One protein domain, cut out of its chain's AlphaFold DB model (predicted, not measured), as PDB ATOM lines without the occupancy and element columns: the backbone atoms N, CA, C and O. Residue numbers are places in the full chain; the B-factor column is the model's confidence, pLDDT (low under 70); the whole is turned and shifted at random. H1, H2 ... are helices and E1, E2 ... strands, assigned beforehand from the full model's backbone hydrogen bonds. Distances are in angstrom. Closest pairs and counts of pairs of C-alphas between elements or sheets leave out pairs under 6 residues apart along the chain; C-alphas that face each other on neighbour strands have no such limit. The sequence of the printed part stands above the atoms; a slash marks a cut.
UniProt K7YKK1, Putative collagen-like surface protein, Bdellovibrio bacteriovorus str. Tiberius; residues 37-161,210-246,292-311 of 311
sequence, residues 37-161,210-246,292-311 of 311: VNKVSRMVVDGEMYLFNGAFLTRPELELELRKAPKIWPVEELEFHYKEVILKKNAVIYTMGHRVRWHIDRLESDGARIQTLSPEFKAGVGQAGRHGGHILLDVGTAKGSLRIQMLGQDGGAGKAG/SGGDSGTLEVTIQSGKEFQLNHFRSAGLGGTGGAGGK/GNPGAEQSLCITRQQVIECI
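Overview. This is residues 37 to 161, 210 to 246 and 292 to 311 of the 311 residues of the protein "Putative collagen-like surface protein" of Bdellovibrio bacteriovorus str. Tiberius (UniProt K7YKK1). The printed part is wound in stacked turns, a flattened solenoid whose two rows of strands lie partly face to face, with E6 and E7 each folding back from one row into the other. One row holds E1, E4, the first parts of E6 and E7, E8, E10 and E11; the other holds E3, E2, E5, the later parts of E6 and E7, and E9, with H1 covering E2. Residues 152 to 161 and 235 to 246 run on from the second row and add to its length. There are 182 printed residues, mostly strand by class, with eleven named strands and one named helix, H1, which comes between E3 and E4 along the chain; the strands form one branched, strongly twisted sheet, its neighbour pairs parallel but for the antiparallel pairs E2 and E3, and E10 and E11. The whole is compact, with a radius of gyration of the C-alphas of 17.4 A, and elongated, spanning 63 by 37 by 27 A.

Arrangement. E6, residues 99 to 115, bends by 170 degrees at residue 109, and its parallel neighbour E7, residues 134 to 151, by 172 degrees at residue 142; N 100 and O 134 are 2.7 A apart. On the other side of E6 from E7 lie E4, residues 77 to 87, with N 78 and O 99 at 2.8 A, and E5, residues 92 to 94, with N 115 and O 93 at 2.8 A, both parallel to E6. On the other side of E7 from E6 lie E8, residues 216 to 223, with N 135 and O 216 at 2.9 A, and E9, residues 228 to 234, with N 146 and O 228 at 2.9 A, both parallel to E7. E8 and E9 are apart. E1, residues 37 to 45, is parallel to E4, with N 43 and O 84 at 2.9 A. E2, residues 48 to 52, is parallel to E5, with N 49 and O 92 at 2.8 A, and forms a hairpin with E3, residues 55 to 57, with N 50 and O 57 at 2.8 A. H1, residues 59 to 66, is on the sheet at a height of 9.2 A; the closest C-alphas of E2 and H1 are those of Met 49 and Arg 59, 6.9 A apart. Every O i to N i+4 pair in H1 is within hydrogen-bond range. E10, residues 300 to 304, is parallel to E8, with N 301 and O 217 at 2.8 A, and forms a hairpin with E11, residues 307 to 310, with N 302 and O 309 at 2.8 A.

Along the chain. E1 begins at C-alpha 37, (244.448, 201.880, 185.915), and E11 ends at C-alpha 310, (217.980, 206.588, 180.352). First to last C-alpha, E8 measures 22.4 A, E4 22.3 A and E9 20.3 A.

Size, cuts and confidence. The C-alphas of Lys 225 and Lys 246, the two farthest apart, are 63.9 A apart. Residues 162 to 209 and 247 to 291 are not printed, with gaps of 18.9 A and 22.3 A between C-alphas. The link from E6 to E7 is long, with 18 residues. Residues 306 and 311 have pLDDT under 70.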
ATOM      1  N   VAL A  37     244.790 200.670 185.165       76.00
ATOM      2  CA  VAL A  37     244.448 201.880 185.915       76.00
ATOM      3  C   VAL A  37     245.543 202.912 185.696       76.00
ATOM      4  O   VAL A  37     246.610 202.846 186.309       76.00
ATOM      5  N   ASN A  38     245.267 203.895 184.849       75.25
ATOM      6  CA  ASN A  38     246.179 205.008 184.618       75.25
ATOM      7  C   ASN A  38     245.788 206.185 185.516       75.25
ATOM      8  O   ASN A  38     244.758 206.827 185.309       75.25
ATOM      9  N   LYS A  39     246.616 206.469 186.530       81.19
ATOM     10  CA  LYS A  39     246.478 207.663 187.375       81.19
ATOM     11  C   LYS A  39     247.325 208.785 186.798       81.19
ATOM     12  O   LYS A  39     248.550 208.730 186.863       81.19
ATOM     13  N   VAL A  40     246.679 209.815 186.267       81.44
ATOM     14  CA  VAL A  40     247.362 210.986 185.707       81.44
ATOM     15  C   VAL A  40     246.755 212.235 186.327       81.44
ATOM     16  O   VAL A  40     245.542 212.399 186.379       81.44
ATOM     17  N   SER A  41     247.588 213.144 186.823       88.38
ATOM     18  CA  SER A  41     247.085 214.339 187.510       88.38
ATOM     19  C   SER A  41     246.335 215.284 186.568       88.38
ATOM     20  O   SER A  41     245.349 215.894 186.968       88.38
ATOM     21  N   ARG A  42     246.774 215.414 185.317       96.38
ATOM     22  CA  ARG A  42     246.194 216.361 184.367       96.38
ATOM     23  C   ARG A  42     246.357 215.875 182.934       96.38
ATOM     24  O   ARG A  42     247.452 215.480 182.549       96.38
ATOM     25  N   MET A  43     245.290 215.967 182.149       96.62
ATOM     26  CA  MET A  43     245.295 215.723 180.711       96.62
ATOM     27  C   MET A  43     244.818 216.980 179.989       96.62
ATOM     28  O   MET A  43     243.801 217.571 180.354       96.62
ATOM     29  N   VAL A  44     245.561 217.392 178.966       97.56
ATOM     30  CA  VAL A  44     245.193 218.507 178.093       97.56
ATOM     31  C   VAL A  44     245.157 217.983 176.668       97.56
ATOM     32  O   VAL A  44     246.131 217.387 176.221       97.56
ATOM     33  N   VAL A  45     244.042 218.197 175.976       97.88
ATOM     34  CA  VAL A  45     243.874 217.812 174.572       97.88
ATOM     35  C   VAL A  45     243.519 219.043 173.756       97.88
ATOM     36  O   VAL A  45     242.541 219.727 174.060       97.88
ATOM     37  N   ASP A  46     244.309 219.315 172.722       97.75
ATOM     38  CA  ASP A  46     244.164 220.456 171.813       97.75
ATOM     39  C   ASP A  46     244.068 220.070 170.329       97.75
ATOM     40  O   ASP A  46     244.061 220.936 169.456       97.75
ATOM     41  N   GLY A  47     243.899 218.778 170.049       97.50
ATOM     42  CA  GLY A  47     243.733 218.236 168.706       97.50
ATOM     43  C   GLY A  47     243.053 216.871 168.715       97.50
ATOM     44  O   GLY A  47     242.215 216.585 169.573       97.50
ATOM     45  N   GLU A  48     243.404 216.031 167.745       98.25
ATOM     46  CA  GLU A  48     242.924 214.651 167.672       98.25
ATOM     47  C   GLU A  48     243.824 213.703 168.467       98.25
ATOM     48  O   GLU A  48     245.031 213.643 168.228       98.25
ATOM     49  N   MET A  49     243.218 212.916 169.353       98.12
ATOM     50  CA  MET A  49     243.878 211.858 170.115       98.12
ATOM     51  C   MET A  49     243.140 210.535 169.928       98.12
ATOM     52  O   MET A  49     241.912 210.500 169.880       98.12
ATOM     53  N   TYR A  50     243.886 209.440 169.869       97.25
ATOM     54  CA  TYR A  50     243.392 208.098 169.591       97.25
ATOM     55  C   TYR A  50     243.788 207.166 170.723       97.25
ATOM     56  O   TYR A  50     244.971 207.009 171.007       97.25
ATOM     57  N   LEU A  51     242.808 206.543 171.366       95.50
ATOM     58  CA  LEU A  51     243.060 205.523 172.368       95.50
ATOM     59  C   LEU A  51     243.462 204.219 171.678       95.50
ATOM     60  O   LEU A  51     242.667 203.638 170.942       95.50
ATOM     61  N   PHE A  52     244.690 203.772 171.911       93.38
ATOM     62  CA  PHE A  52     245.242 202.560 171.324       93.38
ATOM     63  C   PHE A  52     246.190 201.882 172.317       93.38
ATOM     64  O   PHE A  52     247.106 202.526 172.827       93.38
ATOM     65  N   ASN A  53     245.964 200.594 172.600       89.00
ATOM     66  CA  ASN A  53     246.744 199.789 173.554       89.00
ATOM     67  C   ASN A  53     246.967 200.502 174.905       89.00
ATOM     68  O   ASN A  53     248.097 200.645 175.373       89.00
ATOM     69  N   GLY A  54     245.890 201.030 175.494       89.69
ATOM     70  CA  GLY A  54     245.933 201.737 176.778       89.69
ATOM     71  C   GLY A  54     246.539 203.150 176.774       89.69
ATOM     72  O   GLY A  54     246.558 203.791 177.826       89.69
ATOM     73  N   ALA A  55     246.992 203.672 175.628       92.56
ATOM     74  CA  ALA A  55     247.596 205.002 175.515       92.56
ATOM     75  C   ALA A  55     246.814 205.921 174.564       92.56
ATOM     76  O   ALA A  55     246.245 205.470 173.573       92.56
ATOM     77  N   PHE A  56     246.811 207.227 174.845       95.06
ATOM     78  CA  PHE A  56     246.316 208.229 173.900       95.06
ATOM     79  C   PHE A  56     247.455 208.673 172.988       95.06
ATOM     80  O   PHE A  56     248.447 209.223 173.459       95.06
ATOM     81  N   LEU A  57     247.282 208.451 171.691       96.19
ATOM     82  CA  LEU A  57     248.260 208.736 170.651       96.19
ATOM     83  C   LEU A  57     247.762 209.858 169.746       96.19
ATOM     84  O   LEU A  57     246.574 209.943 169.433       96.19
ATOM     85  N   THR A  58     248.672 210.687 169.261       97.00
ATOM     86  CA  THR A  58     248.418 211.560 168.112       97.00
ATOM     87  C   THR A  58     248.285 210.727 166.832       97.00
ATOM     88  O   THR A  58     248.664 209.555 166.782       97.00
ATOM     89  N   ARG A  59     247.768 211.322 165.751       95.44
ATOM     90  CA  ARG A  59     247.625 210.615 164.466       95.44
ATOM     91  C   ARG A  59     248.949 210.020 163.936       95.44
ATOM     92  O   ARG A  59     248.939 208.839 163.592       95.44
ATOM     93  N   PRO A  60     250.090 210.743 163.907       96.75
ATOM     94  CA  PRO A  60     251.360 210.165 163.453       96.75
ATOM     95  C   PRO A  60     251.846 208.991 164.316       96.75
ATOM     96  O   PRO A  60     252.393 208.018 163.795       96.75
ATOM     97  N   GLU A  61     251.636 209.061 165.633       96.62
ATOM     98  CA  GLU A  61     251.992 207.983 166.563       96.62
ATOM     99  C   GLU A  61     251.110 206.751 166.344       96.62
ATOM    100  O   GLU A  61     251.621 205.634 166.277       96.62
ATOM    101  N   LEU A  62     249.801 206.955 166.151       95.00
ATOM    102  CA  LEU A  62     248.882 205.877 165.804       95.00
ATOM    103  C   LEU A  62     249.316 205.190 164.507       95.00
ATOM    104  O   LEU A  62     249.405 203.969 164.467       95.00
ATOM    105  N   GLU A  63     249.616 205.942 163.448       94.06
ATOM    106  CA  GLU A  63     250.069 205.367 162.176       94.06
ATOM    107  C   GLU A  63     251.343 204.529 162.328       94.06
ATOM    108  O   GLU A  63     251.484 203.488 161.678       94.06
ATOM    109  N   LEU A  64     252.269 204.959 163.189       94.88
ATOM    110  CA  LEU A  64     253.481 204.207 163.488       94.88
ATOM    111  C   LEU A  64     253.168 202.888 164.210       94.88
ATOM    112  O   LEU A  64     253.750 201.856 163.869       94.88
ATOM    113  N   GLU A  65     252.244 202.906 165.170       92.81
ATOM    114  CA  GLU A  65     251.817 201.713 165.905       92.81
ATOM    115  C   GLU A  65     250.992 200.755 165.037       92.81
ATOM    116  O   GLU A  65     251.212 199.543 165.067       92.81
ATOM    117  N   LEU A  66     250.131 201.272 164.160       90.44
ATOM    118  CA  LEU A  66     249.339 200.467 163.229       90.44
ATOM    119  C   LEU A  66     250.194 199.665 162.240       90.44
ATOM    120  O   LEU A  66     249.763 198.610 161.780       90.44
ATOM    121  N   ARG A  67     251.414 200.119 161.930       92.38
ATOM    122  CA  ARG A  67     252.368 199.350 161.107       92.38
ATOM    123  C   ARG A  67     252.931 198.129 161.833       92.38
ATOM    124  O   ARG A  67     253.348 197.181 161.174       92.38
ATOM    125  N   LYS A  68     252.982 198.169 163.166       91.12
ATOM    126  CA  LYS A  68     253.498 197.087 164.018       91.12
ATOM    127  C   LYS A  68     252.383 196.153 164.488       91.12
ATOM    128  O   LYS A  68     252.641 194.988 164.785       91.12
ATOM    129  N   ALA A  69     251.166 196.674 164.594       81.19
ATOM    130  CA  ALA A  69     250.038 195.988 165.194       81.19
ATOM    131  C   ALA A  69     249.455 194.878 164.297       81.19
ATOM    132  O   ALA A  69     249.488 194.964 163.066       81.19
ATOM    133  N   PRO A  70     248.850 193.839 164.902       72.81
ATOM    134  CA  PRO A  70     248.071 192.858 164.160       72.81
ATOM    135  C   PRO A  70     246.850 193.506 163.490       72.81
ATOM    136  O   PRO A  70     246.323 194.526 163.928       72.81
ATOM    137  N   LYS A  71     246.352 192.861 162.430       72.62
ATOM    138  CA  LYS A  71     245.217 193.339 161.615       72.62
ATOM    139  C   LYS A  71     243.869 193.348 162.361       72.62
ATOM    140  O   LYS A  71     242.894 193.874 161.836       72.62
ATOM    141  N   ILE A  72     243.806 192.727 163.539       73.69
ATOM    142  CA  ILE A  72     242.624 192.643 164.402       73.69
ATOM    143  C   ILE A  72     243.013 193.217 165.762       73.69
ATOM    144  O   ILE A  72     243.970 192.741 166.372       73.69
ATOM    145  N   TRP A  73     242.275 194.226 166.224       78.50
ATOM    146  CA  TRP A  73     242.546 194.900 167.494       78.50
ATOM    147  C   TRP A  73     241.593 194.390 168.573       78.50
ATOM    148  O   TRP A  73     240.373 194.461 168.373       78.50
ATOM    149  N   PRO A  74     242.112 193.869 169.697       83.31
ATOM    150  CA  PRO A  74     241.262 193.441 170.792       83.31
ATOM    151  C   PRO A  74     240.536 194.646 171.402       83.31
ATOM    152  O   PRO A  74     241.074 195.750 171.491       83.31
ATOM    153  N   VAL A  75     239.294 194.430 171.828       84.81
ATOM    154  CA  VAL A  75     238.566 195.407 172.640       84.81
ATOM    155  C   VAL A  75     239.056 195.271 174.075       84.81
ATOM    156  O   VAL A  75     238.761 194.291 174.751       84.81
ATOM    157  N   GLU A  76     239.827 196.254 174.517       88.19
ATOM    158  CA  GLU A  76     240.295 196.368 175.901       88.19
ATOM    159  C   GLU A  76     239.281 197.085 176.806       88.19
ATOM    160  O   GLU A  76     238.507 197.934 176.345       88.19
ATOM    161  N   GLU A  77     239.324 196.747 178.096       92.31
ATOM    162  CA  GLU A  77     238.650 197.467 179.175       92.31
ATOM    163  C   GLU A  77     239.676 198.320 179.924       92.31
ATOM    164  O   GLU A  77     240.650 197.806 180.473       92.31
ATOM    165  N   LEU A  78     239.483 199.636 179.893       93.12
ATOM    166  CA  LEU A  78     240.477 200.619 180.313       93.12
ATOM    167  C   LEU A  78     239.859 201.590 181.314       93.12
ATOM    168  O   LEU A  78     238.776 202.125 181.076       93.12
ATOM    169  N   GLU A  79     240.565 201.851 182.412       95.25
ATOM    170  CA  GLU A  79     240.095 202.737 183.475       95.25
ATOM    171  C   GLU A  79     241.107 203.854 183.725       95.25
ATOM    172  O   GLU A  79     242.279 203.621 184.027       95.25
ATOM    173  N   PHE A  80     240.658 205.099 183.619       94.81
ATOM    174  CA  PHE A  80     241.515 206.258 183.824       94.81
ATOM    175  C   PHE A  80     240.984 207.127 184.949       94.81
ATOM    176  O   PHE A  80     239.787 207.399 185.040       94.81
ATOM    177  N   HIS A  81     241.914 207.590 185.778       96.31
ATOM    178  CA  HIS A  81     241.652 208.468 186.908       96.31
ATOM    179  C   HIS A  81     242.410 209.769 186.690       96.31
ATOM    180  O   HIS A  81     243.646 209.790 186.730       96.31
ATOM    181  N   TYR A  82     241.664 210.848 186.471       96.44
ATOM    182  CA  TYR A  82     242.197 212.176 186.223       96.44
ATOM    183  C   TYR A  82     241.729 213.168 187.278       96.44
ATOM    184  O   TYR A  82     240.535 213.327 187.519       96.44
ATOM    185  N   LYS A  83     242.666 213.937 187.838       96.81
ATOM    186  CA  LYS A  83     242.294 215.097 188.659       96.81
ATOM    187  C   LYS A  83     241.799 216.259 187.788       96.81
ATOM    188  O   LYS A  83     240.908 217.002 188.186       96.81
ATOM    189  N   GLU A  84     242.351 216.432 186.587       97.81
ATOM    190  CA  GLU A  84     241.904 217.483 185.670       97.81
ATOM    191  C   GLU A  84     241.931 217.071 184.187       97.81
ATOM    192  O   GLU A  84     242.979 216.797 183.605       97.81
ATOM    193  N   VAL A  85     240.733 217.096 183.610       98.25
ATOM    194  CA  VAL A  85     240.284 217.120 182.212       98.25
ATOM    195  C   VAL A  85     240.294 218.474 181.487       98.25
ATOM    196  O   VAL A  85     239.346 219.212 181.730       98.25
ATOM    197  N   ILE A  86     241.229 218.849 180.602       98.38
ATOM    198  CA  ILE A  86     241.040 220.045 179.741       98.38
ATOM    199  C   ILE A  86     240.953 219.653 178.268       98.38
ATOM    200  O   ILE A  86     241.953 219.290 177.651       98.38
ATOM    201  N   LEU A  87     239.770 219.815 177.683       98.50
ATOM    202  CA  LEU A  87     239.516 219.592 176.264       98.50
ATOM    203  C   LEU A  87     239.318 220.937 175.567       98.50
ATOM    204  O   LEU A  87     238.295 221.603 175.741       98.50
ATOM    205  N   LYS A  88     240.318 221.362 174.796       98.44
ATOM    206  CA  LYS A  88     240.270 222.631 174.068       98.44
ATOM    207  C   LYS A  88     239.256 222.580 172.929       98.44
ATOM    208  O   LYS A  88     238.730 221.529 172.559       98.44
ATOM    209  N   LYS A  89     239.013 223.749 172.348       97.81
ATOM    210  CA  LYS A  89     238.153 223.903 171.184       97.81
ATOM    211  C   LYS A  89     238.573 222.976 170.051       97.81
ATOM    212  O   LYS A  89     239.746 222.925 169.699       97.81
ATOM    213  N   ASN A  90     237.596 222.280 169.472       95.25
ATOM    214  CA  ASN A  90     237.773 221.299 168.395       95.25
ATOM    215  C   ASN A  90     238.616 220.061 168.755       95.25
ATOM    216  O   ASN A  90     238.906 219.269 167.861       95.25
ATOM    217  N   ALA A  91     238.994 219.862 170.023       98.31
ATOM    218  CA  ALA A  91     239.658 218.632 170.438       98.31
ATOM    219  C   ALA A  91     238.746 217.423 170.182       98.31
ATOM    220  O   ALA A  91     237.538 217.482 170.440       98.31
ATOM    221  N   VAL A  92     239.324 216.324 169.695       98.50
ATOM    222  CA  VAL A  92     238.604 215.070 169.454       98.50
ATOM    223  C   VAL A  92     239.355 213.915 170.094       98.50
ATOM    224  O   VAL A  92     240.517 213.683 169.784       98.50
ATOM    225  N   ILE A  93     238.682 213.164 170.959       98.44
ATOM    226  CA  ILE A  93     239.204 211.915 171.515       98.44
ATOM    227  C   ILE A  93     238.475 210.751 170.857       98.44
ATOM    228  O   ILE A  93     237.255 210.646 170.983       98.44
ATOM    229  N   TYR A  94     239.216 209.862 170.205       98.19
ATOM    230  CA  TYR A  94     238.704 208.617 169.651       98.19
ATOM    231  C   TYR A  94     238.952 207.459 170.623       98.19
ATOM    232  O   TYR A  94     240.105 207.137 170.893       98.19
ATOM    233  N   THR A  95     237.906 206.801 171.137       97.50
ATOM    234  CA  THR A  95     238.071 205.635 172.038       97.50
ATOM    235  C   THR A  95     238.333 204.328 171.295       97.50
ATOM    236  O   THR A  95     238.532 203.296 171.923       97.50
ATOM    237  N   MET A  96     238.306 204.351 169.965       95.88
ATOM    238  CA  MET A  96     238.553 203.219 169.073       95.88
ATOM    239  C   MET A  96     237.728 201.962 169.398       95.88
ATOM    240  O   MET A  96     238.195 200.850 169.158       95.88
ATOM    241  N   GLY A  97     236.500 202.119 169.903       95.50
ATOM    242  CA  GLY A  97     235.593 201.017 170.252       95.50
ATOM    243  C   GLY A  97     235.944 200.278 171.549       95.50
ATOM    244  O   GLY A  97     235.385 199.214 171.811       95.50
ATOM    245  N   HIS A  98     236.872 200.811 172.351       95.88
ATOM    246  CA  HIS A  98     237.221 200.264 173.662       95.88
ATOM    247  C   HIS A  98     236.096 200.445 174.690       95.88
ATOM    248  O   HIS A  98     235.196 201.275 174.528       95.88
ATOM    249  N   ARG A  99     236.160 199.663 175.773       96.19
ATOM    250  CA  ARG A  99     235.329 199.866 176.963       96.19
ATOM    251  C   ARG A  99     236.110 200.756 177.916       96.19
ATOM    252  O   ARG A  99     237.110 200.329 178.478       96.19
ATOM    253  N   VAL A 100     235.702 202.006 178.042       96.81
ATOM    254  CA  VAL A 100     236.463 203.039 178.735       96.81
ATOM    255  C   VAL A 100     235.679 203.549 179.927       96.81
ATOM    256  O   VAL A 100     234.529 203.960 179.791       96.81
ATOM    257  N   ARG A 101     236.331 203.564 181.085       97.44
ATOM    258  CA  ARG A 101     235.842 204.185 182.309       97.44
ATOM    259  C   ARG A 101     236.733 205.368 182.666       97.44
ATOM    260  O   ARG A 101     237.940 205.220 182.831       97.44
ATOM    261  N   TRP A 102     236.142 206.547 182.774       97.69
ATOM    262  CA  TRP A 102     236.827 207.783 183.129       97.69
ATOM    263  C   TRP A 102     236.268 208.336 184.428       97.69
ATOM    264  O   TRP A 102     235.106 208.724 184.476       97.69
ATOM    265  N   HIS A 103     237.123 208.422 185.443       97.56
ATOM    266  CA  HIS A 103     236.870 209.167 186.669       97.56
ATOM    267  C   HIS A 103     237.625 210.491 186.594       97.56
ATOM    268  O   HIS A 103     238.855 210.502 186.502       97.56
ATOM    269  N   ILE A 104     236.894 211.605 186.572       97.94
ATOM    270  CA  ILE A 104     237.451 212.942 186.356       97.94
ATOM    271  C   ILE A 104     236.977 213.889 187.457       97.94
ATOM    272  O   ILE A 104     235.805 214.260 187.492       97.94
ATOM    273  N   ASP A 105     237.882 214.373 188.309       97.56
ATOM    274  CA  ASP A 105     237.487 215.314 189.370       97.56
ATOM    275  C   ASP A 105     237.007 216.651 188.777       97.56
ATOM    276  O   ASP A 105     235.988 217.201 189.201       97.56
ATOM    277  N   ARG A 106     237.727 217.181 187.775       97.81
ATOM    278  CA  ARG A 106     237.376 218.427 187.076       97.81
ATOM    279  C   ARG A 106     237.505 218.300 185.562       97.81
ATOM    280  O   ARG A 106     238.600 218.079 185.061       97.81
ATOM    281  N   LEU A 107     236.408 218.510 184.839       98.31
ATOM    282  CA  LEU A 107     236.341 218.551 183.380       98.31
ATOM    283  C   LEU A 107     236.044 219.973 182.892       98.31
ATOM    284  O   LEU A 107     235.032 220.572 183.249       98.31
ATOM    285  N   GLU A 108     236.891 220.494 182.019       98.31
ATOM    286  CA  GLU A 108     236.679 221.732 181.277       98.31
ATOM    287  C   GLU A 108     236.709 221.421 179.782       98.31
ATOM    288  O   GLU A 108     237.682 220.861 179.276       98.31
ATOM    289  N   SER A 109     235.633 221.759 179.072       98.44
ATOM    290  CA  SER A 109     235.513 221.482 177.642       98.44
ATOM    291  C   SER A 109     234.946 222.674 176.883       98.44
ATOM    292  O   SER A 109     233.949 223.256 177.301       98.44
ATOM    293  N   ASP A 110     235.563 223.037 175.762       97.56
ATOM    294  CA  ASP A 110     235.117 224.146 174.906       97.56
ATOM    295  C   ASP A 110     234.568 223.631 173.566       97.56
ATOM    296  O   ASP A 110     235.145 223.842 172.503       97.56
ATOM    297  N   GLY A 111     233.479 222.862 173.612       97.00
ATOM    298  CA  GLY A 111     232.878 222.266 172.417       97.00
ATOM    299  C   GLY A 111     233.698 221.107 171.854       97.00
ATOM    300  O   GLY A 111     233.664 220.852 170.650       97.00
ATOM    301  N   ALA A 112     234.461 220.421 172.709       98.44
ATOM    302  CA  ALA A 112     235.232 219.256 172.301       98.44
ATOM    303  C   ALA A 112     234.324 218.052 172.024       98.44
ATOM    304  O   ALA A 112     233.133 218.035 172.362       98.44
ATOM    305  N   ARG A 113     234.910 217.015 171.425       98.44
ATOM    306  CA  ARG A 113     234.212 215.784 171.073       98.44
ATOM    307  C   ARG A 113     234.916 214.545 171.615       98.44
ATOM    308  O   ARG A 113     236.115 214.373 171.442       98.44
ATOM    309  N   ILE A 114     234.145 213.629 172.183       98.31
ATOM    310  CA  ILE A 114     234.542 212.233 172.361       98.31
ATOM    311  C   ILE A 114     233.791 211.416 171.313       98.31
ATOM    312  O   ILE A 114     232.586 211.586 171.147       98.31
ATOM    313  N   GLN A 115     234.488 210.559 170.581       98.38
ATOM    314  CA  GLN A 115     233.915 209.752 169.512       98.38
ATOM    315  C   GLN A 115     234.413 208.314 169.620       98.38
ATOM    316  O   GLN A 115     235.584 208.071 169.882       98.38
ATOM    317  N   THR A 116     233.543 207.332 169.418       97.56
ATOM    318  CA  THR A 116     233.942 205.930 169.591       97.56
ATOM    319  C   THR A 116     234.861 205.436 168.488       97.56
ATOM    320  O   THR A 116     235.841 204.753 168.756       97.56
ATOM    321  N   LEU A 117     234.571 205.783 167.237       96.31
ATOM    322  CA  LEU A 117     235.293 205.303 166.062       96.31
ATOM    323  C   LEU A 117     235.523 206.459 165.099       96.31
ATOM    324  O   LEU A 117     234.610 207.248 164.854       96.31
ATOM    325  N   SER A 118     236.729 206.566 164.540       94.06
ATOM    326  CA  SER A 118     236.982 207.528 163.463       94.06
ATOM    327  C   SER A 118     236.287 207.065 162.170       94.06
ATOM    328  O   SER A 118     236.334 205.874 161.851       94.06
ATOM    329  N   PRO A 119     235.653 207.983 161.412       90.19
ATOM    330  CA  PRO A 119     234.900 207.651 160.196       90.19
ATOM    331  C   PRO A 119     235.794 207.140 159.056       90.19
ATOM    332  O   PRO A 119     235.307 206.623 158.052       90.19
ATOM    333  N   GLU A 120     237.108 207.297 159.197       90.31
ATOM    334  CA  GLU A 120     238.107 206.858 158.225       90.31
ATOM    335  C   GLU A 120     238.345 205.344 158.291       90.31
ATOM    336  O   GLU A 120     238.710 204.725 157.291       90.31
ATOM    337  N   PHE A 121     238.095 204.722 159.448       88.00
ATOM    338  CA  PHE A 121     238.258 203.284 159.617       88.00
ATOM    339  C   PHE A 121     237.000 202.555 159.155       88.00
ATOM    340  O   PHE A 121     235.968 202.575 159.824       88.00
ATOM    341  N   LYS A 122     237.105 201.828 158.042       91.12
ATOM    342  CA  LYS A 122     236.048 200.950 157.516       91.12
ATOM    343  C   LYS A 122     236.400 199.481 157.730       91.12
ATOM    344  O   LYS A 122     237.580 199.125 157.720       91.12
ATOM    345  N   ALA A 123     235.391 198.630 157.903       95.12
ATOM    346  CA  ALA A 123     235.616 197.195 157.983       95.12
ATOM    347  C   ALA A 123     236.126 196.662 156.634       95.12
ATOM    348  O   ALA A 123     235.679 197.084 155.562       95.12
ATOM    349  N   GLY A 124     237.081 195.733 156.678       94.94
ATOM    350  CA  GLY A 124     237.579 195.076 155.474       94.94
ATOM    351  C   GLY A 124     236.519 194.181 154.827       94.94
ATOM    352  O   GLY A 124     235.559 193.769 155.471       94.94
ATOM    353  N   VAL A 125     236.707 193.826 153.553       96.56
ATOM    354  CA  VAL A 125     235.816 192.902 152.823       96.56
ATOM    355  C   VAL A 125     235.594 191.613 153.626       96.56
ATOM    356  O   VAL A 125     236.550 190.933 154.006       96.56
ATOM    357  N   GLY A 126     234.327 191.270 153.861       96.19
ATOM    358  CA  GLY A 126     233.908 190.100 154.629       96.19
ATOM    359  C   GLY A 126     234.139 190.194 156.141       96.19
ATOM    360  O   GLY A 126     234.036 189.176 156.817       96.19
ATOM    361  N   GLN A 127     234.460 191.375 156.682       96.88
ATOM    362  CA  GLN A 127     234.588 191.598 158.127       96.88
ATOM    363  C   GLN A 127     233.374 192.339 158.679       96.88
ATOM    364  O   GLN A 127     232.864 193.250 158.029       96.88
ATOM    365  N   ALA A 128     232.914 191.950 159.865       97.06
ATOM    366  CA  ALA A 128     231.883 192.687 160.587       97.06
ATOM    367  C   ALA A 128     232.400 194.062 161.028       97.06
ATOM    368  O   ALA A 128     233.592 194.233 161.300       97.06
ATOM    369  N   GLY A 129     231.490 195.027 161.098       96.88
ATOM    370  CA  GLY A 129     231.757 196.328 161.683       96.88
ATOM    371  C   GLY A 129     232.026 196.210 163.182       96.88
ATOM    372  O   GLY A 129     231.389 195.430 163.888       96.88
ATOM    373  N   ARG A 130     232.985 196.987 163.682       96.19
ATOM    374  CA  ARG A 130     233.257 197.114 165.117       96.19
ATOM    375  C   ARG A 130     232.136 197.872 165.830       96.19
ATOM    376  O   ARG A 130     231.650 198.889 165.337       96.19
ATOM    377  N   HIS A 131     231.785 197.404 167.023       97.12
ATOM    378  CA  HIS A 131     230.889 198.118 167.929       97.12
ATOM    379  C   HIS A 131     231.564 199.391 168.464       97.12
ATOM    380  O   HIS A 131     232.787 199.435 168.622       97.12
ATOM    381  N   GLY A 132     230.767 200.404 168.806       96.75
ATOM    382  CA  GLY A 132     231.246 201.649 169.411       96.75
ATOM    383  C   GLY A 132     231.823 201.493 170.825       96.75
ATOM    384  O   GLY A 132     232.373 202.443 171.369       96.75
ATOM    385  N   GLY A 133     231.759 200.303 171.423       96.31
ATOM    386  CA  GLY A 133     232.299 200.045 172.756       96.31
ATOM    387  C   GLY A 133     231.383 200.546 173.871       96.31
ATOM    388  O   GLY A 133     230.161 200.591 173.718       96.31
ATOM    389  N   HIS A 134     231.979 200.882 175.011       97.25
ATOM    390  CA  HIS A 134     231.267 201.367 176.193       97.25
ATOM    391  C   HIS A 134     232.016 202.563 176.765       97.25
ATOM    392  O   HIS A 134     233.227 202.478 176.943       97.25
ATOM    393  N   ILE A 135     231.324 203.658 177.055       97.75
ATOM    394  CA  ILE A 135     231.920 204.818 177.716       97.75
ATOM    395  C   ILE A 135     231.179 205.045 179.025       97.75
ATOM    396  O   ILE A 135     229.995 205.368 179.005       97.75
ATOM    397  N   LEU A 136     231.893 204.921 180.140       97.94
ATOM    398  CA  LEU A 136     231.444 205.352 181.456       97.94
ATOM    399  C   LEU A 136     232.236 206.596 181.848       97.94
ATOM    400  O   LEU A 136     233.451 206.537 182.020       97.94
ATOM    401  N   LEU A 137     231.551 207.724 181.977       97.88
ATOM    402  CA  LEU A 137     232.135 209.013 182.319       97.88
ATOM    403  C   LEU A 137     231.577 209.493 183.663       97.88
ATOM    404  O   LEU A 137     230.431 209.923 183.742       97.88
ATOM    405  N   ASP A 138     232.395 209.439 184.705       97.81
ATOM    406  CA  ASP A 138     232.090 209.919 186.052       97.81
ATOM    407  C   ASP A 138     232.867 211.211 186.324       97.81
ATOM    408  O   ASP A 138     234.099 211.226 186.342       97.81
ATOM    409  N   VAL A 139     232.140 212.320 186.468       97.81
ATOM    410  CA  VAL A 139     232.708 213.667 186.557       97.81
ATOM    411  C   VAL A 139     232.258 214.357 187.835       97.81
ATOM    412  O   VAL A 139     231.066 214.591 188.043       97.81
ATOM    413  N   GLY A 140     233.226 214.785 188.646       97.06
ATOM    414  CA  GLY A 140     232.988 215.611 189.827       97.06
ATOM    415  C   GLY A 140     232.439 216.987 189.444       97.06
ATOM    416  O   GLY A 140     231.272 217.292 189.670       97.06
ATOM    417  N   THR A 141     233.267 217.835 188.832       97.19
ATOM    418  CA  THR A 141     232.868 219.177 188.375       97.19
ATOM    419  C   THR A 141     233.089 219.351 186.877       97.19
ATOM    420  O   THR A 141     234.205 219.171 186.403       97.19
ATOM    421  N   ALA A 142     232.062 219.763 186.135       97.94
ATOM    422  CA  ALA A 142     232.115 219.988 184.692       97.94
ATOM    423  C   ALA A 142     231.834 221.456 184.320       97.94
ATOM    424  O   ALA A 142     230.930 222.085 184.875       97.94
ATOM    425  N   LYS A 143     232.578 221.998 183.348       97.69
ATOM    426  CA  LYS A 143     232.399 223.353 182.798       97.69
ATOM    427  C   LYS A 143     232.481 223.361 181.268       97.69
ATOM    428  O   LYS A 143     233.324 222.679 180.688       97.69
ATOM    429  N   GLY A 144     231.626 224.172 180.641       97.38
ATOM    430  CA  GLY A 144     231.613 224.420 179.199       97.38
ATOM    431  C   GLY A 144     230.695 223.470 178.427       97.38
ATOM    432  O   GLY A 144     229.570 223.229 178.858       97.38
ATOM    433  N   SER A 145     231.134 222.957 177.278       97.88
ATOM    434  CA  SER A 145     230.316 222.082 176.430       97.88
ATOM    435  C   SER A 145     231.094 220.891 175.879       97.88
ATOM    436  O   SER A 145     232.233 221.039 175.449       97.88
ATOM    437  N   LEU A 146     230.461 219.717 175.871       98.38
ATOM    438  CA  LEU A 146     231.024 218.464 175.372       98.38
ATOM    439  C   LEU A 146     230.027 217.757 174.454       98.38
ATOM    440  O   LEU A 146     228.836 217.669 174.762       98.38
ATOM    441  N   ARG A 147     230.526 217.192 173.352       98.31
ATOM    442  CA  ARG A 147     229.765 216.293 172.482       98.31
ATOM    443  C   ARG A 147     230.298 214.864 172.565       98.31
ATOM    444  O   ARG A 147     231.484 214.650 172.354       98.31
ATOM    445  N   ILE A 148     229.433 213.878 172.786       98.31
ATOM    446  CA  ILE A 148     229.797 212.454 172.729       98.31
ATOM    447  C   ILE A 148     229.116 211.800 171.522       98.31
ATOM    448  O   ILE A 148     227.905 211.910 171.351       98.31
ATOM    449  N   GLN A 149     229.888 211.153 170.650       98.19
ATOM    450  CA  GLN A 149     229.397 210.465 169.455       98.19
ATOM    451  C   GLN A 149     229.683 208.965 169.552       98.19
ATOM    452  O   GLN A 149     230.824 208.527 169.414       98.19
ATOM    453  N   MET A 150     228.624 208.194 169.765       97.94
ATOM    454  CA  MET A 150     228.640 206.741 169.870       97.94
ATOM    455  C   MET A 150     228.293 206.149 168.505       97.94
ATOM    456  O   MET A 150     227.130 206.082 168.110       97.94
ATOM    457  N   LEU A 151     229.319 205.808 167.737       97.88
ATOM    458  CA  LEU A 151     229.209 205.295 166.377       97.88
ATOM    459  C   LEU A 151     229.615 203.822 166.325       97.88
ATOM    460  O   LEU A 151     230.674 203.451 166.840       97.88
ATOM    461  N   GLY A 152     228.797 203.016 165.656       97.62
ATOM    462  CA  GLY A 152     229.191 201.706 165.153       97.62
ATOM    463  C   GLY A 152     229.849 201.829 163.780       97.62
ATOM    464  O   GLY A 152     229.552 202.746 163.017       97.62
ATOM    465  N   GLN A 153     230.770 200.924 163.459       97.75
ATOM    466  CA  GLN A 153     231.413 200.889 162.147       97.75
ATOM    467  C   GLN A 153     230.537 200.154 161.134       97.75
ATOM    468  O   GLN A 153     229.923 199.141 161.464       97.75
ATOM    469  N   ASP A 154     230.540 200.603 159.884       98.00
ATOM    470  CA  ASP A 154     229.875 199.877 158.802       98.00
ATOM    471  C   ASP A 154     230.503 198.495 158.571       98.00
ATOM    472  O   ASP A 154     231.720 198.309 158.676       98.00
ATOM    473  N   GLY A 155     229.667 197.527 158.210       97.94
ATOM    474  CA  GLY A 155     230.092 196.193 157.819       97.94
ATOM    475  C   GLY A 155     230.849 196.194 156.492       97.94
ATOM    476  O   GLY A 155     230.593 196.987 155.585       97.94
ATOM    477  N   GLY A 156     231.788 195.264 156.353       97.62
ATOM    478  CA  GLY A 156     232.541 195.074 155.125       97.62
ATOM    479  C   GLY A 156     231.684 194.507 153.998       97.62
ATOM    480  O   GLY A 156     230.811 193.667 154.225       97.62
ATOM    481  N   ALA A 157     231.974 194.916 152.763       98.38
ATOM    482  CA  ALA A 157     231.333 194.343 151.583       98.38
ATOM    483  C   ALA A 157     231.577 192.827 151.485       98.38
ATOM    484  O   ALA A 157     232.621 192.325 151.912       98.38
ATOM    485  N   GLY A 158     230.640 192.102 150.885       98.19
ATOM    486  CA  GLY A 158     230.804 190.694 150.560       98.19
ATOM    487  C   GLY A 158     231.874 190.476 149.489       98.19
ATOM    488  O   GLY A 158     232.131 191.329 148.638       98.19
ATOM    489  N   LYS A 159     232.511 189.306 149.512       98.25
ATOM    490  CA  LYS A 159     233.461 188.886 148.481       98.25
ATOM    491  C   LYS A 159     232.717 188.656 147.171       98.25
ATOM    492  O   LYS A 159     231.679 187.993 147.152       98.25
ATOM    493  N   ALA A 160     233.266 189.167 146.075       98.25
ATOM    494  CA  ALA A 160     232.764 188.835 144.750       98.25
ATOM    495  C   ALA A 160     232.876 187.323 144.495       98.25
ATOM    496  O   ALA A 160     233.801 186.667 144.986       98.25
ATOM    497  N   GLY A 161     231.940 186.784 143.717       97.75
ATOM    498  CA  GLY A 161     232.029 185.418 143.225       97.75
ATOM    499  C   GLY A 161     233.303 185.233 142.404       97.75
ATOM    500  O   GLY A 161     233.742 186.149 141.705       97.75
ATOM    501  N   SER A 210     227.701 192.224 158.871       98.44
ATOM    502  CA  SER A 210     226.915 193.098 159.743       98.44
ATOM    503  C   SER A 210     227.646 194.401 160.072       98.44
ATOM    504  O   SER A 210     228.875 194.418 160.184       98.44
ATOM    505  N   GLY A 211     226.885 195.479 160.248       98.25
ATOM    506  CA  GLY A 211     227.361 196.703 160.886       98.25
ATOM    507  C   GLY A 211     227.573 196.499 162.385       98.25
ATOM    508  O   GLY A 211     227.019 195.577 162.984       98.25
ATOM    509  N   GLY A 212     228.403 197.347 162.982       97.69
ATOM    510  CA  GLY A 212     228.619 197.380 164.422       97.69
ATOM    511  C   GLY A 212     227.565 198.219 165.136       97.69
ATOM    512  O   GLY A 212     226.997 199.151 164.571       97.69
ATOM    513  N   ASP A 213     227.330 197.918 166.403       98.19
ATOM    514  CA  ASP A 213     226.385 198.680 167.224       98.19
ATOM    515  C   ASP A 213     226.943 200.049 167.626       98.19
ATOM    516  O   ASP A 213     228.161 200.220 167.718       98.19
ATOM    517  N   SER A 214     226.068 201.003 167.963       97.00
ATOM    518  CA  SER A 214     226.480 202.354 168.386       97.00
ATOM    519  C   SER A 214     227.361 202.367 169.642       97.00
ATOM    520  O   SER A 214     228.148 203.291 169.828       97.00
ATOM    521  N   GLY A 215     227.248 201.343 170.495       96.19
ATOM    522  CA  GLY A 215     227.876 201.286 171.816       96.19
ATOM    523  C   GLY A 215     227.039 201.961 172.904       96.19
ATOM    524  O   GLY A 215     226.083 202.682 172.609       96.19
ATOM    525  N   THR A 216     227.394 201.709 174.163       97.25
ATOM    526  CA  THR A 216     226.651 202.177 175.343       97.25
ATOM    527  C   THR A 216     227.342 203.357 176.018       97.25
ATOM    528  O   THR A 216     228.572 203.407 176.095       97.25
ATOM    529  N   LEU A 217     226.556 204.317 176.503       97.38
ATOM    530  CA  LEU A 217     227.063 205.529 177.149       97.38
ATOM    531  C   LEU A 217     226.420 205.713 178.523       97.38
ATOM    532  O   LEU A 217     225.202 205.816 178.627       97.38
ATOM    533  N   GLU A 218     227.251 205.810 179.552       97.56
ATOM    534  CA  GLU A 218     226.865 206.128 180.922       97.56
ATOM    535  C   GLU A 218     227.605 207.387 181.364       97.56
ATOM    536  O   GLU A 218     228.834 207.432 181.351       97.56
ATOM    537  N   VAL A 219     226.875 208.439 181.734       97.00
ATOM    538  CA  VAL A 219     227.481 209.702 182.172       97.00
ATOM    539  C   VAL A 219     226.910 210.115 183.513       97.00
ATOM    540  O   VAL A 219     225.703 210.284 183.641       97.00
ATOM    541  N   THR A 220     227.777 210.350 184.491       97.19
ATOM    542  CA  THR A 220     227.429 210.920 185.793       97.19
ATOM    543  C   THR A 220     228.160 212.241 185.971       97.19
ATOM    544  O   THR A 220     229.382 212.296 185.866       97.19
ATOM    545  N   ILE A 221     227.420 213.322 186.228       96.69
ATOM    546  CA  ILE A 221     227.993 214.647 186.506       96.69
ATOM    547  C   ILE A 221     227.478 215.126 187.860       96.69
ATOM    548  O   ILE A 221     226.289 215.428 188.016       96.69
ATOM    549  N   GLN A 222     228.380 215.212 188.838       95.94
ATOM    550  CA  GLN A 222     228.036 215.586 190.210       95.94
ATOM    551  C   GLN A 222     227.800 217.094 190.355       95.94
ATOM    552  O   GLN A 222     226.949 217.505 191.138       95.94
ATOM    553  N   SER A 223     228.524 217.935 189.611       95.00
ATOM    554  CA  SER A 223     228.382 219.393 189.615       95.00
ATOM    555  C   SER A 223     228.715 219.990 188.250       95.00
ATOM    556  O   SER A 223     229.729 219.655 187.651       95.00
ATOM    557  N   GLY A 224     227.875 220.886 187.732       91.19
ATOM    558  CA  GLY A 224     228.106 221.490 186.417       91.19
ATOM    559  C   GLY A 224     226.903 222.259 185.895       91.19
ATOM    560  O   GLY A 224     226.386 221.936 184.831       91.19
ATOM    561  N   LYS A 225     226.432 223.260 186.652       89.38
ATOM    562  CA  LYS A 225     225.189 223.999 186.348       89.38
ATOM    563  C   LYS A 225     225.138 224.572 184.926       89.38
ATOM    564  O   LYS A 225     224.071 224.614 184.331       89.38
ATOM    565  N   GLU A 226     226.282 224.978 184.383       92.00
ATOM    566  CA  GLU A 226     226.405 225.561 183.038       92.00
ATOM    567  C   GLU A 226     226.963 224.568 182.003       92.00
ATOM    568  O   GLU A 226     227.297 224.953 180.885       92.00
ATOM    569  N   PHE A 227     227.101 223.288 182.362       96.50
ATOM    570  CA  PHE A 227     227.697 222.292 181.482       96.50
ATOM    571  C   PHE A 227     226.693 221.726 180.474       96.50
ATOM    572  O   PHE A 227     225.703 221.065 180.819       96.50
ATOM    573  N   GLN A 228     226.994 221.915 179.195       96.81
ATOM    574  CA  GLN A 228     226.198 221.393 178.091       96.81
ATOM    575  C   GLN A 228     226.774 220.058 177.622       96.81
ATOM    576  O   GLN A 228     227.912 219.988 177.166       96.81
ATOM    577  N   LEU A 229     225.979 218.993 177.717       96.69
ATOM    578  CA  LEU A 229     226.338 217.682 177.189       96.69
ATOM    579  C   LEU A 229     225.411 217.370 176.027       96.69
ATOM    580  O   LEU A 229     224.210 217.216 176.223       96.69
ATOM    581  N   ASN A 230     225.984 217.244 174.839       97.25
ATOM    582  CA  ASN A 230     225.284 216.742 173.669       97.25
ATOM    583  C   ASN A 230     225.750 215.319 173.398       97.25
ATOM    584  O   ASN A 230     226.942 215.024 173.483       97.25
ATOM    585  N   HIS A 231     224.835 214.442 173.020       96.75
ATOM    586  CA  HIS A 231     225.183 213.092 172.610       96.75
ATOM    587  C   HIS A 231     224.535 212.768 171.265       96.75
ATOM    588  O   HIS A 231     223.537 213.364 170.867       96.75
ATOM    589  N   PHE A 232     225.147 211.848 170.533       96.69
ATOM    590  CA  PHE A 232     224.619 211.309 169.289       96.69
ATOM    591  C   PHE A 232     224.991 209.835 169.218       96.69
ATOM    592  O   PHE A 232     226.142 209.487 169.486       96.69
ATOM    593  N   ARG A 233     224.032 208.987 168.856       96.44
ATOM    594  CA  ARG A 233     224.249 207.560 168.630       96.44
ATOM    595  C   ARG A 233     223.894 207.244 167.184       96.44
ATOM    596  O   ARG A 233     222.953 207.821 166.653       96.44
ATOM    597  N   SER A 234     224.661 206.363 166.559       97.38
ATOM    598  CA  SER A 234     224.317 205.784 165.263       97.38
ATOM    599  C   SER A 234     224.937 204.406 165.172       97.38
ATOM    600  O   SER A 234     226.144 204.247 165.376       97.38
ATOM    601  N   ALA A 235     224.124 203.409 164.851       98.00
ATOM    602  CA  ALA A 235     224.644 202.113 164.459       98.00
ATOM    603  C   ALA A 235     225.371 202.204 163.108       98.00
ATOM    604  O   ALA A 235     225.093 203.093 162.298       98.00
ATOM    605  N   GLY A 236     226.296 201.276 162.877       97.81
ATOM    606  CA  GLY A 236     226.909 201.066 161.574       97.81
ATOM    607  C   GLY A 236     225.935 200.384 160.618       97.81
ATOM    608  O   GLY A 236     225.129 199.537 161.017       97.81
ATOM    609  N   LEU A 237     226.018 200.723 159.338       98.12
ATOM    610  CA  LEU A 237     225.241 200.062 158.297       98.12
ATOM    611  C   LEU A 237     225.812 198.671 158.004       98.12
ATOM    612  O   LEU A 237     227.002 198.413 158.177       98.12
ATOM    613  N   GLY A 238     224.971 197.761 157.522       98.06
ATOM    614  CA  GLY A 238     225.454 196.497 156.978       98.06
ATOM    615  C   GLY A 238     226.251 196.707 155.691       98.06
ATOM    616  O   GLY A 238     225.972 197.616 154.907       98.06
ATOM    617  N   GLY A 239     227.240 195.849 155.453       98.25
ATOM    618  CA  GLY A 239     228.022 195.869 154.225       98.25
ATOM    619  C   GLY A 239     227.184 195.485 153.009       98.25
ATOM    620  O   GLY A 239     226.214 194.733 153.107       98.25
ATOM    621  N   THR A 240     227.563 195.959 151.827       98.44
ATOM    622  CA  THR A 240     226.916 195.528 150.581       98.44
ATOM    623  C   THR A 240     227.221 194.058 150.290       98.44
ATOM    624  O   THR A 240     228.284 193.549 150.641       98.44
ATOM    625  N   GLY A 241     226.306 193.351 149.627       98.25
ATOM    626  CA  GLY A 241     226.589 192.007 149.127       98.25
ATOM    627  C   GLY A 241     227.648 192.007 148.023       98.25
ATOM    628  O   GLY A 241     227.776 192.967 147.264       98.25
ATOM    629  N   GLY A 242     228.414 190.923 147.921       98.31
ATOM    630  CA  GLY A 242     229.386 190.732 146.851       98.31
ATOM    631  C   GLY A 242     228.697 190.473 145.513       98.31
ATOM    632  O   GLY A 242     227.687 189.773 145.451       98.31
ATOM    633  N   ALA A 243     229.245 191.006 144.423       98.44
ATOM    634  CA  ALA A 243     228.723 190.725 143.088       98.44
ATOM    635  C   ALA A 243     228.868 189.235 142.733       98.44
ATOM    636  O   ALA A 243     229.864 188.601 143.091       98.44
ATOM    637  N   GLY A 244     227.904 188.679 141.998       98.25
ATOM    638  CA  GLY A 244     228.045 187.351 141.405       98.25
ATOM    639  C   GLY A 244     229.192 187.288 140.390       98.25
ATOM    640  O   GLY A 244     229.430 188.235 139.641       98.25
ATOM    641  N   GLY A 245     229.909 186.168 140.357       98.12
ATOM    642  CA  GLY A 245     230.970 185.906 139.387       98.12
ATOM    643  C   GLY A 245     230.408 185.704 137.979       98.12
ATOM    644  O   GLY A 245     229.260 185.292 137.805       98.12
ATOM    645  N   LYS A 246     231.214 185.978 136.949       98.31
ATOM    646  CA  LYS A 246     230.817 185.719 135.553       98.31
ATOM    647  C   LYS A 246     230.596 184.216 135.330       98.31
ATOM    648  O   LYS A 246     231.245 183.395 135.973       98.31
ATOM    649  N   GLY A 292     224.459 192.965 154.386       98.25
ATOM    650  CA  GLY A 292     224.517 192.634 155.804       98.25
ATOM    651  C   GLY A 292     223.452 193.379 156.607       98.25
ATOM    652  O   GLY A 292     222.893 194.380 156.157       98.25
ATOM    653  N   ASN A 293     223.197 192.910 157.825       98.50
ATOM    654  CA  ASN A 293     222.297 193.600 158.745       98.50
ATOM    655  C   ASN A 293     222.974 194.862 159.311       98.50
ATOM    656  O   ASN A 293     224.177 194.818 159.588       98.50
ATOM    657  N   PRO A 294     222.245 195.973 159.510       98.19
ATOM    658  CA  PRO A 294     222.759 197.092 160.293       98.19
ATOM    659  C   PRO A 294     222.991 196.668 161.751       98.19
ATOM    660  O   PRO A 294     222.394 195.697 162.223       98.19
ATOM    661  N   GLY A 295     223.855 197.399 162.452       97.88
ATOM    662  CA  GLY A 295     223.985 197.270 163.902       97.88
ATOM    663  C   GLY A 295     222.761 197.829 164.635       97.88
ATOM    664  O   GLY A 295     221.874 198.443 164.036       97.88
ATOM    665  N   ALA A 296     222.738 197.654 165.949       97.81
ATOM    666  CA  ALA A 296     221.722 198.215 166.827       97.81
ATOM    667  C   ALA A 296     222.174 199.535 167.469       97.81
ATOM    668  O   ALA A 296     223.358 199.758 167.752       97.81
ATOM    669  N   GLU A 297     221.208 200.408 167.748       96.75
ATOM    670  CA  GLU A 297     221.412 201.506 168.689       96.75
ATOM    671  C   GLU A 297     221.320 200.958 170.116       96.75
ATOM    672  O   GLU A 297     220.327 200.345 170.502       96.75
ATOM    673  N   GLN A 298     222.389 201.144 170.882       95.31
ATOM    674  CA  GLN A 298     222.561 200.606 172.231       95.31
ATOM    675  C   GLN A 298     222.265 201.672 173.289       95.31
ATOM    676  O   GLN A 298     222.264 202.863 172.983       95.31
ATOM    677  N   SER A 299     222.038 201.248 174.534       91.31
ATOM    678  CA  SER A 299     221.511 202.080 175.626       91.31
ATOM    679  C   SER A 299     222.354 203.311 175.984       91.31
ATOM    680  O   SER A 299     223.578 203.355 175.836       91.31
ATOM    681  N   LEU A 300     221.665 204.322 176.503       93.25
ATOM    682  CA  LEU A 300     222.223 205.565 177.017       93.25
ATOM    683  C   LEU A 300     221.660 205.782 178.412       93.25
ATOM    684  O   LEU A 300     220.451 205.676 178.593       93.25
ATOM    685  N   CYS A 301     222.501 206.154 179.371       93.06
ATOM    686  CA  CYS A 301     222.018 206.744 180.605       93.06
ATOM    687  C   CYS A 301     222.858 207.950 181.034       93.06
ATOM    688  O   CYS A 301     224.085 207.900 181.098       93.06
ATOM    689  N   ILE A 302     222.184 209.059 181.326       91.94
ATOM    690  CA  ILE A 302     222.783 210.312 181.773       91.94
ATOM    691  C   ILE A 302     222.177 210.662 183.130       91.94
ATOM    692  O   ILE A 302     220.969 210.831 183.266       91.94
ATOM    693  N   THR A 303     223.036 210.806 184.135       91.88
ATOM    694  CA  THR A 303     222.679 211.202 185.496       91.88
ATOM    695  C   THR A 303     223.306 212.557 185.823       91.88
ATOM    696  O   THR A 303     224.529 212.725 185.799       91.88
ATOM    697  N   ARG A 304     222.473 213.546 186.152       88.00
ATOM    698  CA  ARG A 304     222.887 214.907 186.530       88.00
ATOM    699  C   ARG A 304     222.166 215.325 187.796       88.00
ATOM    700  O   ARG A 304     220.953 215.441 187.734       88.00
ATOM    701  N   GLN A 305     222.875 215.590 188.899       71.06
ATOM    702  CA  GLN A 305     222.324 216.209 190.127       71.06
ATOM    703  C   GLN A 305     220.819 215.925 190.375       71.06
ATOM    704  O   GLN A 305     220.037 216.862 190.496       71.06
ATOM    705  N   GLN A 306     220.431 214.639 190.451       62.06
ATOM    706  CA  GLN A 306     219.062 214.115 190.693       62.06
ATOM    707  C   GLN A 306     218.124 213.901 189.483       62.06
ATOM    708  O   GLN A 306     217.043 213.349 189.667       62.06
ATOM    709  N   VAL A 307     218.521 214.242 188.260       71.50
ATOM    710  CA  VAL A 307     217.808 213.864 187.029       71.50
ATOM    711  C   VAL A 307     218.508 212.662 186.403       71.50
ATOM    712  O   VAL A 307     219.704 212.725 186.113       71.50
ATOM    713  N   ILE A 308     217.764 211.572 186.222       76.69
ATOM    714  CA  ILE A 308     218.210 210.367 185.520       76.69
ATOM    715  C   ILE A 308     217.419 210.289 184.216       76.69
ATOM    716  O   ILE A 308     216.196 210.168 184.238       76.69
ATOM    717  N   GLU A 309     218.122 210.347 183.091       75.81
ATOM    718  CA  GLU A 309     217.572 210.121 181.757       75.81
ATOM    719  C   GLU A 309     218.242 208.877 181.177       75.81
ATOM    720  O   GLU A 309     219.419 208.926 180.820       75.81
ATOM    721  N   CYS A 310     217.514 207.762 181.088       72.50
ATOM    722  CA  CYS A 310     217.980 206.588 180.352       72.50
ATOM    723  C   CYS A 310     217.057 206.307 179.151       72.50
ATOM    724  O   CYS A 310     215.835 206.409 179.282       72.50
ATOM    725  N   ILE A 311     217.645 205.970 177.995       66.38
ATOM    726  CA  ILE A 311     216.965 205.684 176.715       66.38
ATOM    727  C   ILE A 311     217.550 204.428 176.072       66.38
ATOM    728  O   ILE A 311     218.784 204.410 175.802       66.38
TER     729      ILE A 311